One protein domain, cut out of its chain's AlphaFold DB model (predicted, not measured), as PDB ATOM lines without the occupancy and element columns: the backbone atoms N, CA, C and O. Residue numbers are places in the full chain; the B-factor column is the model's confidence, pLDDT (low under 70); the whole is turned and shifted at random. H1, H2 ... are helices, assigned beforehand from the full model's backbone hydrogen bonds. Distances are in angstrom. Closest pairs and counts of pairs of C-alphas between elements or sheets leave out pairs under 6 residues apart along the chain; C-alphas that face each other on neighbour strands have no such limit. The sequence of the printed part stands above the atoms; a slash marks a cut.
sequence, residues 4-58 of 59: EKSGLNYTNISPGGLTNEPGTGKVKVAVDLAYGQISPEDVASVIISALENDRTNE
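AT A GLANCE: This is residues 4 to 58 of the 59 residues of the protein "SDR family oxidoreductase" of Peribacillus simplex (UniProt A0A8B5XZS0). With little regular structure, this is an elongated body in which residues 7 to 21 run along its length, residues 22 to 38 make a wide loop, and the helix H1 runs back along the length, with the short H2 at its end. The printed part has 55 residues, 17 of them in two named helices, H1 then H2, with no named strand; the class is all helix. It is only just compact, close to loose, with a radius of gyration of the C-alphas of 12.2 A and spans of 36 by 23 by 16 A.

HOW THE PARTS SIT: Residues 17 to 18 pair with residues 37 to 38, parallel, in a short pairing. H1, residues 40 to 52, and H2, residues 54 to 57, are close but not clearly touching; their closest C-alphas, of Ala 50 and Thr 56, are 5.9 A apart. Every O i to N i+4 pair in H1 is within hydrogen-bond range; H2 is too short for one.

IN THESE COORDINATES: Residues 4 to 39 hold no named element. H1 begins at C-alpha 40 (3.923, 1.136, -16.971) and measures 18.9 A. H2, 5.8 A, ends at C-alpha 57 (-16.464, 3.826, -24.909).

THE WHOLE: The C-alphas farthest apart, of Gly 7 and Glu 21, are 36.6 A apart. The printed part has no cut, and the link from H1 to H2 is tight. Residues 56 to 58 have pLDDT under 70.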
ATOM      1  N   GLU A   4     -14.889  14.551 -21.343       82.69
ATOM      2  CA  GLU A   4     -16.292  14.141 -21.140       82.69
ATOM      3  C   GLU A   4     -17.309  15.130 -21.732       82.69
ATOM      4  O   GLU A   4     -18.376  14.741 -22.191       82.69
ATOM      5  N   LYS A   5     -16.970  16.425 -21.755       87.56
ATOM      6  CA  LYS A   5     -17.836  17.493 -22.280       87.56
ATOM      7  C   LYS A   5     -17.600  17.794 -23.760       87.56
ATOM      8  O   LYS A   5     -18.299  18.631 -24.321       87.56
ATOM      9  N   SER A   6     -16.606  17.159 -24.380       88.81
ATOM     10  CA  SER A   6     -16.189  17.463 -25.754       88.81
ATOM     11  C   SER A   6     -17.085  16.837 -26.824       88.81
ATOM     12  O   SER A   6     -17.006  17.233 -27.982       88.81
ATOM     13  N   GLY A   7     -17.921  15.859 -26.454       85.50
ATOM     14  CA  GLY A   7     -18.707  15.072 -27.409       85.50
ATOM     15  C   GLY A   7     -17.866  14.119 -28.267       85.50
ATOM     16  O   GLY A   7     -18.393  13.522 -29.203       85.50
ATOM     17  N   LEU A   8     -16.567  13.981 -27.974       88.94
ATOM     18  CA  LEU A   8     -15.703  12.992 -28.606       88.94
ATOM     19  C   LEU A   8     -15.990  11.599 -28.056       88.94
ATOM     20  O   LEU A   8     -16.394  11.443 -26.907       88.94
ATOM     21  N   ASN A   9     -15.698  10.594 -28.873       87.75
ATOM     22  CA  ASN A   9     -15.586   9.230 -28.397       87.75
ATOM     23  C   ASN A   9     -14.266   9.078 -27.618       87.75
ATOM     24  O   ASN A   9     -13.200   9.320 -28.190       87.75
ATOM     25  N   TYR A  10     -14.321   8.748 -26.326       88.88
ATOM     26  CA  TYR A  10     -13.133   8.652 -25.475       88.88
ATOM     27  C   TYR A  10     -13.244   7.507 -24.469       88.88
ATOM     28  O   TYR A  10     -14.311   7.232 -23.929       88.88
ATOM     29  N   THR A  11     -12.092   6.928 -24.138       90.50
ATOM     30  CA  THR A  11     -11.933   5.991 -23.026       90.50
ATOM     31  C   THR A  11     -11.152   6.669 -21.905       90.50
ATOM     32  O   THR A  11     -10.057   7.190 -22.131       90.50
ATOM     33  N   ASN A  12     -11.682   6.670 -20.680       90.06
ATOM     34  CA  ASN A  12     -10.939   7.163 -19.520       90.06
ATOM     35  C   ASN A  12     -10.096   6.040 -18.897       90.06
ATOM     36  O   ASN A  12     -10.639   5.078 -18.361       90.06
ATOM     37  N   ILE A  13      -8.771   6.195 -18.917       91.56
ATOM     38  CA  ILE A  13      -7.826   5.292 -18.252       91.56
ATOM     39  C   ILE A  13      -7.171   6.069 -17.109       91.56
ATOM     40  O   ILE A  13      -6.310   6.917 -17.329       91.56
ATOM     41  N   SER A  14      -7.599   5.786 -15.879       91.81
ATOM     42  CA  SER A  14      -7.103   6.433 -14.658       91.81
ATOM     43  C   SER A  14      -6.366   5.407 -13.785       91.81
ATOM     44  O   SER A  14      -6.985   4.796 -12.914       91.81
ATOM     45  N   PRO A  15      -5.066   5.149 -14.035       93.00
ATOM     46  CA  PRO A  15      -4.306   4.185 -13.252       93.00
ATOM     47  C   PRO A  15      -4.092   4.679 -11.815       93.00
ATOM     48  O   PRO A  15      -4.088   5.880 -11.540       93.00
ATOM     49  N   GLY A  16      -3.883   3.731 -10.900       92.06
ATOM     50  CA  GLY A  16      -3.407   4.021  -9.550       92.06
ATOM     51  C   GLY A  16      -1.923   4.412  -9.530       92.06
ATOM     52  O   GLY A  16      -1.403   5.026 -10.460       92.06
ATOM     53  N   GLY A  17      -1.209   4.054  -8.465       95.50
ATOM     54  CA  GLY A  17       0.225   4.340  -8.366       95.50
ATOM     55  C   GLY A  17       1.042   3.559  -9.399       95.50
ATOM     56  O   GLY A  17       0.844   2.359  -9.569       95.50
ATOM     57  N   LEU A  18       1.992   4.215 -10.063       96.12
ATOM     58  CA  LEU A  18       2.929   3.514 -10.939       96.12
ATOM     59  C   LEU A  18       4.007   2.805 -10.112       96.12
ATOM     60  O   LEU A  18       4.508   3.361  -9.133       96.12
ATOM     61  N   THR A  19       4.356   1.584 -10.510       95.44
ATOM     62  CA  THR A  19       5.463   0.810  -9.928       95.44
ATOM     63  C   THR A  19       6.613   0.636 -10.922       95.44
ATOM     64  O   THR A  19       6.416   0.764 -12.125       95.44
ATOM     65  N   ASN A  20       7.813   0.328 -10.422       95.31
ATOM     66  CA  ASN A  20       8.974  -0.042 -11.243       95.31
ATOM     67  C   ASN A  20       9.097  -1.561 -11.453       95.31
ATOM     68  O   ASN A  20      10.061  -2.018 -12.062       95.31
ATOM     69  N   GLU A  21       8.151  -2.339 -10.927       95.06
ATOM     70  CA  GLU A  21       8.114  -3.784 -11.142       95.06
ATOM     71  C   GLU A  21       7.722  -4.124 -12.593       95.06
ATOM     72  O   GLU A  21       6.962  -3.369 -13.213       95.06
ATOM     73  N   PRO A  22       8.191  -5.265 -13.131       94.75
ATOM     74  CA  PRO A  22       7.805  -5.735 -14.459       94.75
ATOM     75  C   PRO A  22       6.290  -5.914 -14.629       94.75
ATOM     76  O   PRO A  22       5.560  -6.158 -13.663       94.75
ATOM     77  N   GLY A  23       5.818  -5.849 -15.877       93.62
ATOM     78  CA  GLY A  23       4.447  -6.177 -16.256       93.62
ATOM     79  C   GLY A  23       4.029  -7.578 -15.835       93.62
ATOM     80  O   GLY A  23       4.764  -8.556 -15.976       93.62
ATOM     81  N   THR A  24       2.808  -7.676 -15.321       93.81
ATOM     82  CA  THR A  24       2.194  -8.953 -14.950       93.81
ATOM     83  C   THR A  24       1.357  -9.537 -16.087       93.81
ATOM     84  O   THR A  24       0.998 -10.718 -16.044       93.81
ATOM     85  N   GLY A  25       0.999  -8.715 -17.082       94.12
ATOM     86  CA  GLY A  25       0.067  -9.060 -18.152       94.12
ATOM     87  C   GLY A  25      -1.373  -9.256 -17.667       94.12
ATOM     88  O   GLY A  25      -2.202  -9.793 -18.402       94.12
ATOM     89  N   LYS A  26      -1.686  -8.886 -16.418       93.19
ATOM     90  CA  LYS A  26      -3.010  -9.054 -15.809       93.19
ATOM     91  C   LYS A  26      -3.408  -7.794 -15.060       93.19
ATOM     92  O   LYS A  26      -2.746  -7.379 -14.119       93.19
ATOM     93  N   VAL A  27      -4.565  -7.246 -15.411       92.69
ATOM     94  CA  VAL A  27      -5.103  -6.037 -14.782       92.69
ATOM     95  C   VAL A  27      -6.525  -6.267 -14.285       92.69
ATOM     96  O   VAL A  27      -7.251  -7.121 -14.797       92.69
ATOM     97  N   LYS A  28      -6.934  -5.496 -13.276       92.62
ATOM     98  CA  LYS A  28      -8.334  -5.397 -12.851       92.62
ATOM     99  C   LYS A  28      -8.888  -4.071 -13.351       92.62
ATOM    100  O   LYS A  28      -8.267  -3.038 -13.126       92.62
ATOM    101  N   VAL A  29     -10.046  -4.113 -14.002       91.19
ATOM    102  CA  VAL A  29     -10.719  -2.934 -14.556       91.19
ATOM    103  C   VAL A  29     -12.154  -2.912 -14.041       91.19
ATOM    104  O   VAL A  29     -12.848  -3.925 -14.104       91.19
ATOM    105  N   ALA A  30     -12.573  -1.773 -13.499       90.62
ATOM    106  CA  ALA A  30     -13.928  -1.504 -13.030       90.62
ATOM    107  C   ALA A  30     -14.158   0.016 -13.004       90.62
ATOM    108  O   ALA A  30     -13.190   0.775 -12.954       90.62
ATOM    109  N   VAL A  31     -15.423   0.456 -13.011       88.69
ATOM    110  CA  VAL A  31     -15.786   1.882 -12.858       88.69
ATOM    111  C   VAL A  31     -15.372   2.410 -11.482       88.69
ATOM    112  O   VAL A  31     -14.907   3.539 -11.366       88.69
ATOM    113  N   ASP A  32     -15.507   1.570 -10.455       89.75
ATOM    114  CA  ASP A  32     -15.046   1.841  -9.100       89.75
ATOM    115  C   ASP A  32     -14.158   0.680  -8.637       89.75
ATOM    116  O   ASP A  32     -14.568  -0.487  -8.640       89.75
ATOM    117  N   LEU A  33     -12.910   0.996  -8.305       90.56
ATOM    118  CA  LEU A  33     -11.899   0.046  -7.864       90.56
ATOM    119  C   LEU A  33     -11.148   0.658  -6.682       90.56
ATOM    120  O   LEU A  33     -10.787   1.835  -6.699       90.56
ATOM    121  N   ALA A  34     -10.855  -0.160  -5.669       91.81
ATOM    122  CA  ALA A  34      -9.956   0.255  -4.600       91.81
ATOM    123  C   ALA A  34      -8.600   0.687  -5.179       91.81
ATOM    124  O   ALA A  34      -8.109   0.095  -6.146       91.81
ATOM    125  N   TYR A  35      -7.988   1.697  -4.557       91.56
ATOM    126  CA  TYR A  35      -6.674   2.177  -4.968       91.56
ATOM    127  C   TYR A  35      -5.659   1.029  -4.997       91.56
ATOM    128  O   TYR A  35      -5.583   0.213  -4.077       91.56
ATOM    129  N   GLY A  36      -4.861   0.992  -6.057       93.38
ATOM    130  CA  GLY A  36      -3.838  -0.019  -6.268       93.38
ATOM    131  C   GLY A  36      -2.634   0.549  -7.001       93.38
ATOM    132  O   GLY A  36      -2.548   1.753  -7.254       93.38
ATOM    133  N   GLN A  37      -1.705  -0.336  -7.344       95.56
ATOM    134  CA  GLN A  37      -0.536  -0.007  -8.150       95.56
ATOM    135  C   GLN A  37      -0.505  -0.851  -9.422       95.56
ATOM    136  O   GLN A  37      -1.025  -1.967  -9.440       95.56
ATOM    137  N   ILE A  38       0.089  -0.306 -10.479       96.31
ATOM    138  CA  ILE A  38       0.187  -0.934 -11.799       96.31
ATOM    139  C   ILE A  38       1.526  -0.572 -12.448       96.31
ATOM    140  O   ILE A  38       2.054   0.519 -12.223       96.31
ATOM    141  N   SER A  39       2.114  -1.486 -13.220       97.56
ATOM    142  CA  SER A  39       3.353  -1.203 -13.948       97.56
ATOM    143  C   SER A  39       3.076  -0.379 -15.219       97.56
ATOM    144  O   SER A  39       1.990  -0.480 -15.799       97.56
ATOM    145  N   PRO A  40       4.044   0.416 -15.703       96.06
ATOM    146  CA  PRO A  40       3.923   1.136 -16.971       96.06
ATOM    147  C   PRO A  40       3.634   0.223 -18.172       96.06
ATOM    148  O   PRO A  40       2.889   0.610 -19.069       96.06
ATOM    149  N   GLU A  41       4.194  -0.991 -18.177       96.75
ATOM    150  CA  GLU A  41       3.975  -1.995 -19.228       96.75
ATOM    151  C   GLU A  41       2.511  -2.448 -19.277       96.75
ATOM    152  O   GLU A  41       1.898  -2.467 -20.346       96.75
ATOM    153  N   ASP A  42       1.922  -2.735 -18.112       96.62
ATOM    154  CA  ASP A  42       0.521  -3.148 -18.024       96.62
ATOM    155  C   ASP A  42      -0.421  -1.984 -18.392       96.62
ATOM    156  O   ASP A  42      -1.435  -2.200 -19.056       96.62
ATOM    157  N   VAL A  43      -0.072  -0.732 -18.055       96.06
ATOM    158  CA  VAL A  43      -0.822   0.457 -18.514       96.06
ATOM    159  C   VAL A  43      -0.797   0.574 -20.039       96.06
ATOM    160  O   VAL A  43      -1.842   0.790 -20.650       96.06
ATOM    161  N   ALA A  44       0.372   0.409 -20.666       95.56
ATOM    162  CA  ALA A  44       0.490   0.448 -22.122       95.56
ATOM    163  C   ALA A  44      -0.359  -0.648 -22.786       95.56
ATOM    164  O   ALA A  44      -1.059  -0.374 -23.762       95.56
ATOM    165  N   SER A  45      -0.369  -1.859 -22.215       95.00
ATOM    166  CA  SER A  45      -1.225  -2.948 -22.692       95.00
ATOM    167  C   SER A  45      -2.709  -2.578 -22.632       95.00
ATOM    168  O   SER A  45      -3.441  -2.860 -23.577       95.00
ATOM    169  N   VAL A  46      -3.160  -1.922 -21.557       94.69
ATOM    170  CA  VAL A  46      -4.559  -1.482 -21.418       94.69
ATOM    171  C   VAL A  46      -4.926  -0.429 -22.459       94.69
ATOM    172  O   VAL A  46      -6.014  -0.502 -23.024       94.69
ATOM    173  N   ILE A  47      -4.030   0.521 -22.745       94.00
ATOM    174  CA  ILE A  47      -4.258   1.541 -23.782       94.00
ATOM    175  C   ILE A  47      -4.481   0.876 -25.144       94.00
ATOM    176  O   ILE A  47      -5.424   1.231 -25.846       94.00
ATOM    177  N   ILE A  48      -3.653  -0.110 -25.501       93.75
ATOM    178  CA  ILE A  48      -3.802  -0.854 -26.760       93.75
ATOM    179  C   ILE A  48      -5.139  -1.603 -26.778       93.75
ATOM    180  O   ILE A  48      -5.912  -1.453 -27.722       93.75
ATOM    181  N   SER A  49      -5.463  -2.339 -25.710       91.88
ATOM    182  CA  SER A  49      -6.725  -3.085 -25.627       91.88
ATOM    183  C   SER A  49      -7.971  -2.193 -25.669       91.88
ATOM    184  O   SER A  49      -9.006  -2.632 -26.162       91.88
ATOM    185  N   ALA A  50      -7.895  -0.953 -25.173       92.12
ATOM    186  CA  ALA A  50      -8.992   0.011 -25.261       92.12
ATOM    187  C   ALA A  50      -9.250   0.469 -26.703       92.12
ATOM    188  O   ALA A  50     -10.400   0.603 -27.109       92.12
ATOM    189  N   LEU A  51      -8.192   0.645 -27.501       90.06
ATOM    190  CA  LEU A  51      -8.316   1.008 -28.916       90.06
ATOM    191  C   LEU A  51      -8.901  -0.125 -29.770       90.06
ATOM    192  O   LEU A  51      -9.546   0.143 -30.778       90.06
ATOM    193  N   GLU A  52      -8.673  -1.380 -29.386       90.06
ATOM    194  CA  GLU A  52      -9.194  -2.559 -30.093       90.06
ATOM    195  C   GLU A  52     -10.631  -2.923 -29.689       90.06
ATOM    196  O   GLU A  52     -11.253  -3.775 -30.327       90.06
ATOM    197  N   ASN A  53     -11.158  -2.324 -28.617       82.62
ATOM    198  CA  ASN A  53     -12.430  -2.719 -28.032       82.62
ATOM    199  C   ASN A  53     -13.363  -1.523 -27.833       82.62
ATOM    200  O   ASN A  53     -13.314  -0.827 -26.816       82.62
ATOM    201  N   ASP A  54     -14.287  -1.353 -28.779       74.44
ATOM    202  CA  ASP A  54     -15.248  -0.247 -28.793       74.44
ATOM    203  C   ASP A  54     -16.164  -0.206 -27.557       74.44
ATOM    204  O   ASP A  54     -16.659   0.864 -27.207       74.44
ATOM    205  N   ARG A  55     -16.332  -1.325 -26.829       73.75
ATOM    206  CA  ARG A  55     -17.109  -1.364 -25.573       73.75
ATOM    207  C   ARG A  55     -16.522  -0.494 -24.469       73.75
ATOM    208  O   ARG A  55     -17.219  -0.163 -23.521       73.75
ATOM    209  N   THR A  56     -15.244  -0.135 -24.558       66.19
ATOM    210  CA  THR A  56     -14.603   0.748 -23.572       66.19
ATOM    211  C   THR A  56     -15.099   2.194 -23.639       66.19
ATOM    212  O   THR A  56     -14.855   2.972 -22.717       66.19
ATOM    213  N   ASN A  57     -15.834   2.532 -24.697       63.78
ATOM    214  CA  ASN A  57     -16.464   3.826 -24.909       63.78
ATOM    215  C   ASN A  57     -17.957   3.848 -24.540       63.78
ATOM    216  O   ASN A  57     -18.585   4.906 -24.545       63.78
ATOM    217  N   GLU A  58     -18.537   2.679 -24.269       58.19
ATOM    218  CA  GLU A  58     -19.927   2.527 -23.850       58.19
ATOM    219  C   GLU A  58     -19.977   2.644 -22.324       58.19
ATOM    220  O   GLU A  58     -19.845   1.651 -21.607       58.19
TER     221      GLU A  58